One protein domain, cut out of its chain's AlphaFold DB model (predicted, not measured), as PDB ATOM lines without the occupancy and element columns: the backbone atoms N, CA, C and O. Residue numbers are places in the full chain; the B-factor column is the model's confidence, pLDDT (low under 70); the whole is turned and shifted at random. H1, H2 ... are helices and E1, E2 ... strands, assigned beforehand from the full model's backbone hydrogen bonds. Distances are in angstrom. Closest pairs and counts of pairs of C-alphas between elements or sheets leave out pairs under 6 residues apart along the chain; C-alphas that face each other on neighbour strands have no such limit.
ATOM      1  N   ALA A  31     151.362 118.760 137.148       84.56
ATOM      2  CA  ALA A  31     152.320 118.432 136.093       84.56
ATOM      3  C   ALA A  31     153.636 117.882 136.675       84.56
ATOM      4  O   ALA A  31     154.115 116.827 136.250       84.56
ATOM      5  N   GLY A  32     154.179 118.540 137.701       91.31
ATOM      6  CA  GLY A  32     155.386 118.116 138.401       91.31
ATOM      7  C   GLY A  32     155.223 116.795 139.154       91.31
ATOM      8  O   GLY A  32     156.191 116.037 139.253       91.31
ATOM      9  N   LYS A  33     154.016 116.480 139.645       94.31
ATOM     10  CA  LYS A  33     153.681 115.165 140.215       94.31
ATOM     11  C   LYS A  33     153.771 114.086 139.146       94.31
ATOM     12  O   LYS A  33     154.350 113.035 139.403       94.31
ATOM     13  N   CYS A  34     153.237 114.322 137.948       95.00
ATOM     14  CA  CYS A  34     153.313 113.308 136.904       95.00
ATOM     15  C   CYS A  34     154.745 113.088 136.403       95.00
ATOM     16  O   CYS A  34     155.161 111.940 136.248       95.00
ATOM     17  N   GLU A  35     155.534 114.153 136.240       95.19
ATOM     18  CA  GLU A  35     156.957 114.043 135.891       95.19
ATOM     19  C   GLU A  35     157.743 113.233 136.943       95.19
ATOM     20  O   GLU A  35     158.561 112.373 136.600       95.19
ATOM     21  N   LEU A  36     157.452 113.454 138.232       95.81
ATOM     22  CA  LEU A  36     158.010 112.681 139.343       95.81
ATOM     23  C   LEU A  36     157.682 111.190 139.203       95.81
ATOM     24  O   LEU A  36     158.585 110.352 139.262       95.81
ATOM     25  N   ILE A  37     156.410 110.846 138.978       97.00
ATOM     26  CA  ILE A  37     155.996 109.444 138.829       97.00
ATOM     27  C   ILE A  37     156.610 108.820 137.582       97.00
ATOM     28  O   ILE A  37     157.180 107.741 137.675       97.00
ATOM     29  N   GLN A  38     156.589 109.493 136.435       96.56
ATOM     30  CA  GLN A  38     157.238 108.998 135.216       96.56
ATOM     31  C   GLN A  38     158.739 108.759 135.413       96.56
ATOM     32  O   GLN A  38     159.313 107.839 134.830       96.56
ATOM     33  N   THR A  39     159.389 109.565 136.248       96.56
ATOM     34  CA  THR A  39     160.792 109.373 136.615       96.56
ATOM     35  C   THR A  39     160.979 108.128 137.468       96.56
ATOM     36  O   THR A  39     161.781 107.273 137.107       96.56
ATOM     37  N   LEU A  40     160.184 107.964 138.525       97.12
ATOM     38  CA  LEU A  40     160.222 106.770 139.369       97.12
ATOM     39  C   LEU A  40     159.898 105.496 138.587       97.12
ATOM     40  O   LEU A  40     160.567 104.484 138.747       97.12
ATOM     41  N   MET A  41     158.917 105.545 137.690       97.06
ATOM     42  CA  MET A  41     158.515 104.385 136.902       97.06
ATOM     43  C   MET A  41     159.604 103.911 135.939       97.06
ATOM     44  O   MET A  41     159.511 102.781 135.481       97.06
ATOM     45  N   ARG A  42     160.640 104.709 135.642       95.69
ATOM     46  CA  ARG A  42     161.802 104.281 134.841       95.69
ATOM     47  C   ARG A  42     162.858 103.529 135.655       95.69
ATOM     48  O   ARG A  42     163.736 102.904 135.064       95.69
ATOM     49  N   GLU A  43     162.768 103.555 136.981       96.06
ATOM     50  CA  GLU A  43     163.712 102.862 137.852       96.06
ATOM     51  C   GLU A  43     163.538 101.340 137.790       96.06
ATOM     52  O   GLU A  43     162.450 100.804 137.555       96.06
ATOM     53  N   GLN A  44     164.632 100.623 138.057       94.94
ATOM     54  CA  GLN A  44     164.673  99.168 137.917       94.94
ATOM     55  C   GLN A  44     163.658  98.456 138.822       94.94
ATOM     56  O   GLN A  44     163.071  97.454 138.416       94.94
ATOM     57  N   LEU A  45     163.461  98.931 140.055       94.94
ATOM     58  CA  LEU A  45     162.547  98.293 141.001       94.94
ATOM     59  C   LEU A  45     161.079  98.384 140.529       94.94
ATOM     60  O   LEU A  45     160.470  97.325 140.366       94.94
ATOM     61  N   PRO A  46     160.507  99.573 140.246       96.00
ATOM     62  CA  PRO A  46     159.173  99.677 139.656       96.00
ATOM     63  C   PRO A  46     159.012  98.871 138.366       96.00
ATOM     64  O   PRO A  46     158.017  98.165 138.228       96.00
ATOM     65  N   GLN A  47     159.999  98.894 137.462       96.56
ATOM     66  CA  GLN A  47     159.956  98.105 136.225       96.56
ATOM     67  C   GLN A  47     159.865  96.597 136.494       96.56
ATOM     68  O   GLN A  47     159.017  95.922 135.912       96.56
ATOM     69  N   ARG A  48     160.666  96.065 137.428       96.69
ATOM     70  CA  ARG A  48     160.594  94.647 137.819       96.69
ATOM     71  C   ARG A  48     159.248  94.276 138.433       96.69
ATOM     72  O   ARG A  48     158.723  93.205 138.147       96.69
ATOM     73  N   LEU A  49     158.681  95.144 139.271       96.56
ATOM     74  CA  LEU A  49     157.377  94.896 139.893       96.56
ATOM     75  C   LEU A  49     156.237  94.945 138.870       96.56
ATOM     76  O   LEU A  49     155.341  94.107 138.929       96.56
ATOM     77  N   LEU A  50     156.286  95.887 137.922       96.94
ATOM     78  CA  LEU A  50     155.346  95.947 136.804       96.94
ATOM     79  C   LEU A  50     155.417  94.684 135.946       96.94
ATOM     80  O   LEU A  50     154.383  94.093 135.652       96.94
ATOM     81  N   GLN A  51     156.627  94.268 135.567       96.25
ATOM     82  CA  GLN A  51     156.825  93.067 134.766       96.25
ATOM     83  C   GLN A  51     156.284  91.829 135.489       96.25
ATOM     84  O   GLN A  51     155.514  91.083 134.897       96.25
ATOM     85  N   GLY A  52     156.599  91.660 136.776       97.31
ATOM     86  CA  GLY A  52     156.083  90.540 137.566       97.31
ATOM     87  C   GLY A  52     154.554  90.527 137.672       97.31
ATOM     88  O   GLY A  52     153.947  89.465 137.644       97.31
ATOM     89  N   LEU A  53     153.903  91.695 137.737       96.44
ATOM     90  CA  LEU A  53     152.437  91.771 137.702       96.44
ATOM     91  C   LEU A  53     151.870  91.301 136.353       96.44
ATOM     92  O   LEU A  53     150.864  90.595 136.324       96.44
ATOM     93  N   VAL A  54     152.509  91.668 135.241       94.81
ATOM     94  CA  VAL A  54     152.099  91.224 133.899       94.81
ATOM     95  C   VAL A  54     152.330  89.722 133.717       94.81
ATOM     96  O   VAL A  54     151.467  89.036 133.174       94.81
ATOM     97  N   GLU A  55     153.461  89.200 134.194       96.31
ATOM     98  CA  GLU A  55     153.785  87.765 134.162       96.31
ATOM     99  C   GLU A  55     152.784  86.927 134.972       96.31
ATOM    100  O   GLU A  55     152.408  85.838 134.543       96.31
ATOM    101  N   ASP A  56     152.269  87.477 136.074       96.06
ATOM    102  CA  ASP A  56     151.204  86.870 136.884       96.06
ATOM    103  C   ASP A  56     149.798  86.995 136.248       96.06
ATOM    104  O   ASP A  56     148.804  86.553 136.827       96.06
ATOM    105  N   GLY A  57     149.688  87.585 135.051       95.00
ATOM    106  CA  GLY A  57     148.442  87.702 134.290       95.00
ATOM    107  C   GLY A  57     147.572  88.906 134.660       95.00
ATOM    108  O   GLY A  57     146.401  88.955 134.272       95.00
ATOM    109  N   HIS A  58     148.103  89.884 135.398       94.56
ATOM    110  CA  HIS A  58     147.374  91.116 135.698       94.56
ATOM    111  C   HIS A  58     147.333  92.068 134.491       94.56
ATOM    112  O   HIS A  58     148.190  92.054 133.607       94.56
ATOM    113  N   SER A  59     146.295  92.905 134.442       86.38
ATOM    114  CA  SER A  59     146.022  93.794 133.310       86.38
ATOM    115  C   SER A  59     147.095  94.867 133.117       86.38
ATOM    116  O   SER A  59     147.476  95.532 134.079       86.38
ATOM    117  N   SER A  60     147.463  95.119 131.858       88.12
ATOM    118  CA  SER A  60     148.252  96.280 131.434       88.12
ATOM    119  C   SER A  60     147.350  97.321 130.740       88.12
ATOM    120  O   SER A  60     146.505  96.920 129.932       88.12
ATOM    121  N   PRO A  61     147.489  98.634 131.019       94.19
ATOM    122  CA  PRO A  61     148.445  99.235 131.949       94.19
ATOM    123  C   PRO A  61     148.092  98.964 133.418       94.19
ATOM    124  O   PRO A  61     146.931  99.065 133.832       94.19
ATOM    125  N   THR A  62     149.119  98.660 134.211       97.19
ATOM    126  CA  THR A  62     148.994  98.354 135.639       97.19
ATOM    127  C   THR A  62     148.558  99.591 136.421       97.19
ATOM    128  O   THR A  62     149.070 100.691 136.206       97.19
ATOM    129  N   GLN A  63     147.624  99.427 137.360       97.38
ATOM    130  CA  GLN A  63     147.236 100.503 138.270       97.38
ATOM    131  C   GLN A  63     148.394 100.851 139.218       97.38
ATOM    132  O   GLN A  63     149.024  99.969 139.803       97.38
ATOM    133  N   VAL A  64     148.657 102.146 139.374       97.62
ATOM    134  CA  VAL A  64     149.662 102.689 140.287       97.62
ATOM    135  C   VAL A  64     148.983 103.589 141.297       97.62
ATOM    136  O   VAL A  64     148.299 104.546 140.945       97.62
ATOM    137  N   LEU A  65     149.213 103.296 142.567       96.50
ATOM    138  CA  LEU A  65     148.709 104.082 143.678       96.50
ATOM    139  C   LEU A  65     149.870 104.760 144.383       96.50
ATOM    140  O   LEU A  65     150.840 104.094 144.732       96.50
ATOM    141  N   VAL A  66     149.782 106.067 144.608       96.88
ATOM    142  CA  VAL A  66     150.896 106.820 145.193       96.88
ATOM    143  C   VAL A  66     150.476 107.480 146.493       96.88
ATOM    144  O   VAL A  66     149.527 108.269 146.525       96.88
ATOM    145  N   PHE A  67     151.224 107.174 147.547       94.75
ATOM    146  CA  PHE A  67     151.106 107.810 148.846       94.75
ATOM    147  C   PHE A  67     152.308 108.700 149.143       94.75
ATOM    148  O   PHE A  67     153.436 108.362 148.788       94.75
ATOM    149  N   VAL A  68     152.071 109.793 149.861       93.00
ATOM    150  CA  VAL A  68     153.109 110.607 150.497       93.00
ATOM    151  C   VAL A  68     152.927 110.523 152.006       93.00
ATOM    152  O   VAL A  68     151.828 110.742 152.512       93.00
ATOM    153  N   ARG A  69     153.997 110.204 152.733       89.56
ATOM    154  CA  ARG A  69     154.023 110.272 154.195       89.56
ATOM    155  C   ARG A  69     154.429 111.675 154.616       89.56
ATOM    156  O   ARG A  69     155.563 112.080 154.353       89.56
ATOM    157  N   LYS A  70     153.538 112.405 155.289       79.88
ATOM    158  CA  LYS A  70     153.904 113.714 155.841       79.88
ATOM    159  C   LYS A  70     154.866 113.558 157.029       79.88
ATOM    160  O   LYS A  70     154.674 112.634 157.824       79.88
ATOM    161  N   PRO A  71     155.894 114.423 157.153       69.56
ATOM    162  CA  PRO A  71     156.904 114.308 158.208       69.56
ATOM    163  C   PRO A  71     156.329 114.407 159.625       69.56
ATOM    164  O   PRO A  71     156.804 113.705 160.515       69.56
ATOM    165  N   ASP A  72     155.307 115.244 159.815       67.38
ATOM    166  CA  ASP A  72     154.866 115.664 161.149       67.38
ATOM    167  C   ASP A  72     153.761 114.775 161.747       67.38
ATOM    168  O   ASP A  72     153.695 114.624 162.964       67.38
ATOM    169  N   ASP A  73     152.945 114.119 160.912       60.94
ATOM    170  CA  ASP A  73     151.723 113.441 161.378       60.94
ATOM    171  C   ASP A  73     151.750 111.910 161.234       60.94
ATOM    172  O   ASP A  73     150.801 111.233 161.623       60.94
ATOM    173  N   ALA A  74     152.802 111.331 160.639       71.19
ATOM    174  CA  ALA A  74     152.853 109.913 160.239       71.19
ATOM    175  C   ALA A  74     151.640 109.449 159.393       71.19
ATOM    176  O   ALA A  74     151.412 108.251 159.214       71.19
ATOM    177  N   VAL A  75     150.880 110.397 158.840       82.94
ATOM    178  CA  VAL A  75     149.722 110.157 157.985       82.94
ATOM    179  C   VAL A  75     150.198 109.925 156.555       82.94
ATOM    180  O   VAL A  75     151.073 110.629 156.041       82.94
ATOM    181  N   LEU A  76     149.605 108.916 155.915       88.56
ATOM    182  CA  LEU A  76     149.718 108.701 154.481       88.56
ATOM    183  C   LEU A  76     148.594 109.441 153.768       88.56
ATOM    184  O   LEU A  76     147.416 109.178 154.000       88.56
ATOM    185  N   GLU A  77     148.972 110.317 152.851       91.31
ATOM    186  CA  GLU A  77     148.047 111.023 151.975       91.31
ATOM    187  C   GLU A  77     148.210 110.541 150.536       91.31
ATOM    188  O   GLU A  77     149.277 110.072 150.139       91.31
ATOM    189  N   ARG A  78     147.154 110.658 149.727       93.19
ATOM    190  CA  ARG A  78     147.268 110.453 148.278       93.19
ATOM    191  C   ARG A  78     148.112 111.580 147.690       93.19
ATOM    192  O   ARG A  78     147.838 112.742 147.968       93.19
ATOM    193  N   LEU A  79     149.071 111.255 146.820       93.69
ATOM    194  CA  LEU A  79     149.825 112.294 146.100       93.69
ATOM    195  C   LEU A  79     148.893 113.166 145.233       93.69
ATOM    196  O   LEU A  79     149.076 114.380 145.114       93.69
ATOM    197  N   PHE A  80     147.882 112.537 144.631       91.75
ATOM    198  CA  PHE A  80     146.888 113.179 143.780       91.75
ATOM    199  C   PHE A  80     145.585 113.377 144.558       91.75
ATOM    200  O   PHE A  80     145.002 112.412 145.057       91.75
ATOM    201  N   ALA A  81     145.132 114.628 144.666       86.12
ATOM    202  CA  ALA A  81     143.891 114.960 145.367       86.12
ATOM    203  C   ALA A  81     142.648 114.621 144.520       86.12
ATOM    204  O   ALA A  81     141.666 114.091 145.045       86.12
ATOM    205  N   GLY A  82     142.712 114.905 143.214       86.88
ATOM    206  CA  GLY A  82     141.672 114.606 142.222       86.88
ATOM    207  C   GLY A  82     141.979 113.365 141.384       86.88
ATOM    208  O   GLY A  82     142.901 112.611 141.697       86.88
ATOM    209  N   ASP A  83     141.190 113.149 140.328       86.31
ATOM    210  CA  ASP A  83     141.415 112.055 139.381       86.31
ATOM    211  C   ASP A  83     142.671 112.342 138.543       86.31
ATOM    212  O   ASP A  83     142.698 113.317 137.787       86.31
ATOM    213  N   PRO A  84     143.736 111.536 138.688       89.88
ATOM    214  CA  PRO A  84     144.996 111.793 138.013       89.88
ATOM    215  C   PRO A  84     144.888 111.471 136.521       89.88
ATOM    216  O   PRO A  84     144.426 110.402 136.135       89.88
ATOM    217  N   SER A  85     145.417 112.356 135.678       91.12
ATOM    218  CA  SER A  85     145.632 112.094 134.247       91.12
ATOM    219  C   SER A  85     147.025 111.521 133.955       91.12
ATOM    220  O   SER A  85     147.488 111.554 132.817       91.12
ATOM    221  N   CYS A  86     147.748 111.079 134.989       94.94
ATOM    222  CA  CYS A  86     149.121 110.619 134.852       94.94
ATOM    223  C   CYS A  86     149.172 109.140 134.469       94.94
ATOM    224  O   CYS A  86     148.829 108.264 135.262       94.94
ATOM    225  N   GLU A  87     149.653 108.859 133.267       95.62
ATOM    226  CA  GLU A  87     149.783 107.508 132.735       95.62
ATOM    227  C   GLU A  87     151.025 107.375 131.847       95.62
ATOM    228  O   GLU A  87     151.664 108.356 131.458       95.62
ATOM    229  N   GLY A  88     151.391 106.131 131.561       94.50
ATOM    230  CA  GLY A  88     152.442 105.753 130.631       94.50
ATOM    231  C   GLY A  88     152.120 104.409 129.973       94.50
ATOM    232  O   GLY A  88     151.103 103.790 130.282       94.50
ATOM    233  N   PRO A  89     152.993 103.892 129.093       93.56
ATOM    234  CA  PRO A  89     152.684 102.695 128.303       93.56
ATOM    235  C   PRO A  89     152.382 101.437 129.132       93.56
ATOM    236  O   PRO A  89     151.651 100.562 128.681       93.56
ATOM    237  N   ALA A  90     152.957 101.339 130.335       95.50
ATOM    238  CA  ALA A  90     152.845 100.173 131.214       95.50
ATOM    239  C   ALA A  90     152.061 100.447 132.506       95.50
ATOM    240  O   ALA A  90     151.870  99.534 133.311       95.50
ATOM    241  N   PHE A  91     151.637 101.690 132.747       97.38
ATOM    242  CA  PHE A  91     151.046 102.066 134.025       97.38
ATOM    243  C   PHE A  91     150.029 103.196 133.898       97.38
ATOM    244  O   PHE A  91     150.136 104.049 133.024       97.38
ATOM    245  N   LYS A  92     149.078 103.238 134.826       97.31
ATOM    246  CA  LYS A  92     148.158 104.363 135.007       97.31
ATOM    247  C   LYS A  92     148.053 104.698 136.483       97.31
ATOM    248  O   LYS A  92     147.834 103.802 137.299       97.31
ATOM    249  N   VAL A  93     148.224 105.964 136.842       97.62
ATOM    250  CA  VAL A  93     148.017 106.390 138.225       97.62
ATOM    251  C   VAL A  93     146.518 106.418 138.502       97.62
ATOM    252  O   VAL A  93     145.732 106.826 137.655       97.62
ATOM    253  N   VAL A  94     146.110 105.947 139.675       96.06
ATOM    254  CA  VAL A  94     144.709 105.901 140.103       96.06
ATOM    255  C   VAL A  94     144.570 106.392 141.540       96.06
ATOM    256  O   VAL A  94     145.533 106.398 142.305       96.06
ATOM    257  N   ARG A  95     143.354 106.794 141.924       93.88
ATOM    258  CA  ARG A  95     143.037 107.163 143.315       93.88
ATOM    259  C   ARG A  95     142.797 105.955 144.209       93.88
ATOM    260  O   ARG A  95     143.008 106.035 145.417       93.88
ATOM    261  N   GLU A  96     142.345 104.857 143.621       93.50
ATOM    262  CA  GLU A  96     142.020 103.605 144.294       93.50
ATOM    263  C   GLU A  96     142.366 102.447 143.364       93.50
ATOM    264  O   GLU A  96     142.185 102.537 142.149       93.50
ATOM    265  N   ILE A  97     142.892 101.373 143.942       94.62
ATOM    266  CA  ILE A  97     143.194 100.144 143.213       94.62
ATOM    267  C   ILE A  97     142.008  99.196 143.327       94.62
ATOM    268  O   ILE A  97     141.337  99.163 144.354       94.62
ATOM    269  N   THR A  98     141.760  98.418 142.282       94.38
ATOM    270  CA  THR A  98     140.661  97.437 142.235       94.38
ATOM    271  C   THR A  98     141.164  95.994 142.227       94.38
ATOM    272  O   THR A  98     140.375  95.063 142.111       94.38
ATOM    273  N   GLY A  99     142.478  95.798 142.308       94.12
ATOM    274  CA  GLY A  99     143.124  94.492 142.299       94.12
ATOM    275  C   GLY A  99     144.622  94.612 142.560       94.12
ATOM    276  O   GLY A  99     145.097  95.653 143.017       94.12
ATOM    277  N   GLU A 100     145.366  93.550 142.253       96.25
ATOM    278  CA  GLU A 100     146.829  93.539 142.355       96.25
ATOM    279  C   GLU A 100     147.450  94.644 141.497       96.25
ATOM    280  O   GLU A 100     147.232  94.731 140.289       96.25
ATOM    281  N   SER A 101     148.196  95.516 142.164       97.00
ATOM    282  CA  SER A 101     148.652  96.795 141.634       97.00
ATOM    283  C   SER A 101     150.032  97.141 142.178       97.00
ATOM    284  O   SER A 101     150.519  96.524 143.128       97.00
ATOM    285  N   LEU A 102     150.659  98.161 141.599       97.06
ATOM    286  CA  LEU A 102     151.868  98.755 142.153       97.06
ATOM    287  C   LEU A 102     151.489  99.893 143.108       97.06
ATOM    288  O   LEU A 102     150.683 100.758 142.770       97.06
ATOM    289  N   VAL A 103     152.099  99.927 144.289       97.00
ATOM    290  CA  VAL A 103     151.952 101.024 145.248       97.00
ATOM    291  C   VAL A 103     153.313 101.652 145.513       97.00
ATOM    292  O   VAL A 103     154.275 100.950 145.829       97.00
ATOM    293  N   LEU A 104     153.375 102.974 145.377       96.94
ATOM    294  CA  LEU A 104     154.539 103.799 145.680       96.94
ATOM    295  C   LEU A 104     154.301 104.555 146.988       96.94
ATOM    296  O   LEU A 104     153.267 105.207 147.154       96.94
ATOM    297  N   PHE A 105     155.275 104.503 147.890       95.19
ATOM    298  CA  PHE A 105     155.299 105.295 149.117       95.19
ATOM    299  C   PHE A 105     156.435 106.294 149.020       95.19
ATOM    300  O   PHE A 105     157.586 105.897 148.870       95.19
ATOM    301  N   LEU A 106     156.111 107.578 149.102       94.69
ATOM    302  CA  LEU A 106     157.069 108.670 149.055       94.69
ATOM    303  C   LEU A 106     157.193 109.290 150.440       94.69
ATOM    304  O   LEU A 106     156.191 109.581 151.089       94.69
ATOM    305  N   GLN A 107     158.417 109.543 150.878       91.81
ATOM    306  CA  GLN A 107     158.685 110.300 152.091       91.81
ATOM    307  C   GLN A 107     159.580 111.492 151.740       91.81
ATOM    308  O   GLN A 107     160.672 111.280 151.205       91.81
ATOM    309  N   PRO A 108     159.141 112.736 152.012       90.19
ATOM    310  CA  PRO A 108     159.950 113.923 151.768       90.19
ATOM    311  C   PRO A 108     161.304 113.836 152.482       90.19
ATOM    312  O   PRO A 108     161.369 113.530 153.674       90.19
ATOM    313  N   GLN A 109     162.385 114.119 151.758       87.38
ATOM    314  CA  GLN A 109     163.736 114.213 152.298       87.38
ATOM    315  C   GLN A 109     164.552 115.242 151.502       87.38
ATOM    316  O   GLN A 109     164.940 114.998 150.360       87.38
ATOM    317  N   GLY A 110     164.860 116.382 152.127       86.00
ATOM    318  CA  GLY A 110     165.667 117.435 151.505       86.00
ATOM    319  C   GLY A 110     164.942 118.112 150.341       86.00
ATOM    320  O   GLY A 110     163.929 118.764 150.543       86.00
ATOM    321  N   ASP A 111     165.481 117.965 149.130       86.94
ATOM    322  CA  ASP A 111     164.970 118.508 147.862       86.94
ATOM    323  C   ASP A 111     164.212 117.461 147.019       86.94
ATOM    324  O   ASP A 111     164.034 117.612 145.805       86.94
ATOM    325  N   GLY A 112     163.782 116.365 147.645       92.44
ATOM    326  CA  GLY A 112     163.083 115.291 146.960       92.44
ATOM    327  C   GLY A 112     162.461 114.270 147.898       92.44
ATOM    328  O   GLY A 112     162.026 114.599 148.995       92.44
ATOM    329  N   TYR A 113     162.400 113.018 147.466       93.81
ATOM    330  CA  TYR A 113     161.749 111.942 148.199       93.81
ATOM    331  C   TYR A 113     162.665 110.734 148.293       93.81
ATOM    332  O   TYR A 113     163.338 110.382 147.328       93.81
ATOM    333  N   VAL A 114     162.635 110.051 149.430       94.12
ATOM    334  CA  VAL A 114     162.947 108.620 149.448       94.12
ATOM    335  C   VAL A 114     161.678 107.848 149.134       94.12
ATOM    336  O   VAL A 114     160.578 108.317 149.441       94.12
ATOM    337  N   TYR A 115     161.814 106.697 148.485       95.06
ATOM    338  CA  TYR A 115     160.659 105.920 148.068       95.06
ATOM    339  C   TYR A 115     160.797 104.428 148.342       95.06
ATOM    340  O   TYR A 115     161.887 103.855 148.312       95.06
ATOM    341  N   ASP A 116     159.647 103.805 148.561       94.81
ATOM    342  CA  ASP A 116     159.445 102.364 148.503       94.81
ATOM    343  C   ASP A 116     158.425 102.048 147.402       94.81
ATOM    344  O   ASP A 116     157.523 102.838 147.108       94.81
ATOM    345  N   ALA A 117     158.585 100.885 146.783       95.31
ATOM    346  CA  ALA A 117     157.683 100.342 145.787       95.31
ATOM    347  C   ALA A 117     157.375  98.883 146.133       95.31
ATOM    348  O   ALA A 117     158.280  98.072 146.381       95.31
ATOM    349  N   GLN A 118     156.091  98.542 146.124       95.25
ATOM    350  CA  GLN A 118     155.624  97.194 146.423       95.25
ATOM    351  C   GLN A 118     154.377  96.847 145.613       95.25
ATOM    352  O   GLN A 118     153.615  97.721 145.201       95.25
ATOM    353  N   ARG A 119     154.150  95.549 145.427       95.44
ATOM    354  CA  ARG A 119     152.858  95.045 144.966       95.44
ATOM    355  C   ARG A 119     151.870  95.063 146.125       95.44
ATOM    356  O   ARG A 119     152.247  94.723 147.245       95.44
ATOM    357  N   ALA A 120     150.630  95.446 145.859       95.06
ATOM    358  CA  ALA A 120     149.550  95.331 146.829       95.06
ATOM    359  C   ALA A 120     148.196  95.154 146.140       95.06
ATOM    360  O   ALA A 120     147.980  95.626 145.024       95.06
ATOM    361  N   SER A 121     147.275  94.531 146.866       94.31
ATOM    362  CA  SER A 121     145.836  94.513 146.595       94.31
ATOM    363  C   SER A 121     145.092  95.372 147.624       94.31
ATOM    364  O   SER A 121     145.666  95.688 148.674       94.31
ATOM    365  N   PRO A 122     143.819  95.733 147.366       92.44
ATOM    366  CA  PRO A 122     142.984  96.439 148.341       92.44
ATOM    367  C   PRO A 122     142.962  95.770 149.726       92.44
ATOM    368  O   PRO A 122     142.949  96.448 150.749       92.44
ATOM    369  N   GLU A 123     143.023  94.440 149.764       90.19
ATOM    370  CA  GLU A 123     142.934  93.615 150.970       90.19
ATOM    371  C   GLU A 123     144.297  93.399 151.647       90.19
ATOM    372  O   GLU A 123     144.355  92.977 152.802       90.19
ATOM    373  N   ARG A 124     145.407  93.659 150.940       87.88
ATOM    374  CA  ARG A 124     146.784  93.371 151.389       87.88
ATOM    375  C   ARG A 124     147.695  94.583 151.226       87.88
ATOM    376  O   ARG A 124     148.765  94.503 150.622       87.88
ATOM    377  N   MET A 125     147.271  95.716 151.773       85.19
ATOM    378  CA  MET A 125     148.045  96.954 151.747       85.19
ATOM    379  C   MET A 125     148.827  97.148 153.053       85.19
ATOM    380  O   MET A 125     148.257  97.167 154.139       85.19
ATOM    381  N   SER A 126     150.144  97.309 152.931       82.81
ATOM    382  CA  SER A 126     151.058  97.694 154.019       82.81
ATOM    383  C   SER A 126     151.391  99.189 153.924       82.81
ATOM    384  O   SER A 126     151.409  99.724 152.819       82.81
ATOM    385  N   LEU A 127     151.694  99.856 155.045       78.75
ATOM    386  CA  LEU A 127     151.957 101.308 155.145       78.75
ATOM    387  C   LEU A 127     153.339 101.765 154.611       78.75
ATOM    388  O   LEU A 127     153.853 102.803 155.041       78.75
ATOM    389  N   GLY A 128     153.921 101.017 153.672       74.88
ATOM    390  CA  GLY A 128     155.279 101.220 153.157       74.88
ATOM    391  C   GLY A 128     156.359 100.703 154.114       74.88
ATOM    392  O   GLY A 128     156.188 100.733 155.337       74.88
ATOM    393  N   GLY A 129     157.447 100.181 153.551       78.75
ATOM    394  CA  GLY A 129     158.582  99.618 154.281       78.75
ATOM    395  C   GLY A 129     159.802 100.539 154.321       78.75
ATOM    396  O   GLY A 129     159.693 101.763 154.356       78.75
ATOM    397  N   GLU A 130     160.985  99.926 154.343       86.69
ATOM    398  CA  GLU A 130     162.259 100.631 154.205       86.69
ATOM    399  C   GLU A 130     162.375 101.281 152.818       86.69
ATOM    400  O   GLU A 130     161.921 100.722 151.816       86.69
ATOM    401  N   ALA A 131     162.994 102.460 152.759       89.50
ATOM    402  CA  ALA A 131     163.270 103.130 151.498       89.50
ATOM    403  C   ALA A 131     164.202 102.281 150.621       89.50
ATOM    404  O   ALA A 131     165.272 101.865 151.054       89.50
ATOM    405  N   LYS A 132     163.812 102.076 149.362       92.88
ATOM    406  CA  LYS A 132     164.572 101.309 148.360       92.88
ATOM    407  C   LYS A 132     165.225 102.196 147.299       92.88
ATOM    408  O   LYS A 132     165.939 101.712 146.425       92.88
ATOM    409  N   GLY A 133     164.960 103.497 147.346       94.19
ATOM    410  CA  GLY A 133     165.522 104.471 146.423       94.19
ATOM    411  C   GLY A 133     165.255 105.905 146.861       94.19
ATOM    412  O   GLY A 133     164.560 106.164 147.846       94.19
ATOM    413  N   ALA A 134     165.800 106.844 146.100       94.69
ATOM    414  CA  ALA A 134     165.568 108.270 146.249       94.69
ATOM    415  C   ALA A 134     165.328 108.933 144.890       94.69
ATOM    416  O   ALA A 134     165.772 108.452 143.852       94.69
ATOM    417  N   VAL A 135     164.636 110.064 144.900       94.75
ATOM    418  CA  VAL A 135     164.404 110.920 143.741       94.75
ATOM    419  C   VAL A 135     164.549 112.367 144.173       94.75
ATOM    420  O   VAL A 135     163.964 112.776 145.168       94.75
ATOM    421  N   ARG A 136     165.369 113.142 143.465       93.25
ATOM    422  CA  ARG A 136     165.675 114.542 143.798       93.25
ATOM    423  C   ARG A 136     165.403 115.446 142.616       93.25
ATOM    424  O   ARG A 136     165.582 115.021 141.473       93.25
ATOM    425  N   LYS A 137     165.010 116.690 142.882       88.38
ATOM    426  CA  LYS A 137     164.846 117.692 141.830       88.38
ATOM    427  C   LYS A 137     166.151 118.458 141.639       88.38
ATOM    428  O   LYS A 137     166.548 119.232 142.500       88.38
ATOM    429  N   ARG A 138     166.819 118.258 140.503       84.88
ATOM    430  CA  ARG A 138     168.046 118.979 140.134       84.88
ATOM    431  C   ARG A 138     167.782 119.816 138.896       84.88
ATOM    432  O   ARG A 138     167.278 119.297 137.909       84.88
ATOM    433  N   GLU A 139     168.092 121.109 138.967       84.69
ATOM    434  CA  GLU A 139     167.935 122.040 137.834       84.69
ATOM    435  C   GLU A 139     166.517 122.031 137.223       84.69
ATOM    436  O   GLU A 139     166.328 122.223 136.028       84.69
ATOM    437  N   GLY A 140     165.498 121.792 138.056       83.50
ATOM    438  CA  GLY A 140     164.100 121.726 137.626       83.50
ATOM    439  C   GLY A 140     163.627 120.354 137.136       83.50
ATOM    440  O   GLY A 140     162.423 120.198 136.970       83.50
ATOM    441  N   VAL A 141     164.513 119.364 137.003       87.38
ATOM    442  CA  VAL A 141     164.202 118.012 136.507       87.38
ATOM    443  C   VAL A 141     164.308 116.982 137.631       87.38
ATOM    444  O   VAL A 141     165.210 117.044 138.473       87.38
ATOM    445  N   TRP A 142     163.397 116.009 137.657       92.88
ATOM    446  CA  TRP A 142     163.493 114.883 138.587       92.88
ATOM    447  C   TRP A 142     164.557 113.871 138.147       92.88
ATOM    448  O   TRP A 142     164.567 113.405 137.008       92.88
ATOM    449  N   ALA A 143     165.427 113.477 139.074       92.31
ATOM    450  CA  ALA A 143     166.422 112.430 138.883       92.31
ATOM    451  C   ALA A 143     166.297 111.392 139.998       92.31
ATOM    452  O   ALA A 143     166.397 111.732 141.180       92.31
ATOM    453  N   ALA A 144     166.069 110.136 139.621       92.06
ATOM    454  CA  ALA A 144     165.989 109.021 140.551       92.06
ATOM    455  C   ALA A 144     167.327 108.279 140.666       92.06
ATOM    456  O   ALA A 144     168.178 108.319 139.778       92.06
ATOM    457  N   SER A 145     167.516 107.644 141.814       87.50
ATOM    458  CA  SER A 145     168.636 106.767 142.117       87.50
ATOM    459  C   SER A 145     168.155 105.662 143.045       87.50
ATOM    460  O   SER A 145     167.531 105.940 144.071       87.50
ATOM    461  N   SER A 146     168.481 104.419 142.723       80.62
ATOM    462  CA  SER A 146     168.312 103.296 143.650       80.62
ATOM    463  C   SER A 146     169.342 103.385 144.793       80.62
ATOM    464  O   SER A 146     170.421 103.952 144.593       80.62
ATOM    465  N   ILE A 147     168.987 102.880 145.978       74.81
ATOM    466  CA  ILE A 147     169.884 102.785 147.149       74.81
ATOM    467  C   ILE A 147     170.528 101.399 147.184       74.81
ATOM    468  O   ILE A 147     169.825 100.421 146.839       74.81
TER     469      ILE A 147
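AT A GLANCE: This is residues 31 to 147 of the 147 residues of an uncharacterized protein of Melittangium boletus DSM 14713 (UniProt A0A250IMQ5). A strongly twisted, branched sheet of seven strands curls round one helix, H1, while a second helix, H2, packs on E5, E4 and E1 of the same sheet. E1, E4 and E5 make the long wall, and the hairpin of E6 and E7 continues it past H1. The printed part has 117 residues, with two named helices followed along the chain by seven named strands, and its class is mixed, helices and strands; in the sheet E1 is parallel to its neighbours E3 and E4, and the neighbour pairs E1 and E2, E4 and E5, E5 and E6, and E6 and E7 are antiparallel. It is compact, with a radius of gyration of the C-alphas of 13.3 A and spans of 38 by 29 by 29 A.

HOW THE PARTS SIT: E1, residues 62 to 69, has E2, residues 76 to 78, and E3, residues 91 to 93, on one side and E4, residues 101 to 109, on the other side. E1 and E2 form an antiparallel hairpin, with N 68 and O 77 at 2.8 A. E1 and E3 are parallel, with N 64 and O 92 at 2.8 A. E1 and E4 are parallel, with N 67 and O 104 at 2.9 A. E4 and E5, residues 112 to 120, are an antiparallel hairpin, with N 105 and O 116 at 2.9 A. E5 and E6, residues 133 to 138, are a hairpin too, with N 113 and O 135 at 2.8 A. E6 and E7, residues 141 to 146, are another, with N 136 and O 143 at 2.9 A. E4 E5 E6 E7 is a meander, each strand the antiparallel neighbour of the one before. H1, residues 31 to 41, is on the sheet; its closest C-alphas to E7 are those of Leu 36 and Trp 142, 6.0 A apart. H2, residues 44 to 55, is on it too; its closest C-alphas to E5 are those of Pro 46 and Ala 117, 6.3 A apart. H1 and H2 are close but not clearly touching, the closest C-alphas being those of Met 41 and Gln 47 at 6.5 A, and about perpendicular at 74 degrees. In both helices every O i to N i+4 pair is within hydrogen-bond range.

IN THESE COORDINATES: H1 begins at C-alpha 31, (152.320, 118.432, 136.093), and is 15.4 A long; H2 is 16.2 A. E1 measures 22.6 A, E4 25.4 A, E5 24.1 A, E6 16.0 A and E7 16.9 A, while E2 and E3 have three residues each. E4 begins at C-alpha 101, (148.652, 96.795, 141.634), and E7 ends at C-alpha 146, (168.312, 103.296, 143.650).

THE WHOLE: The C-alphas farthest apart are those of Glu 123 and Glu 139, 40.1 A. The printed part has no cut. The links E2 to E3 and E5 to E6 are long, 12 residues each. Mean pLDDT of the printed part is 91.4; residues 71 to 73 are under 70.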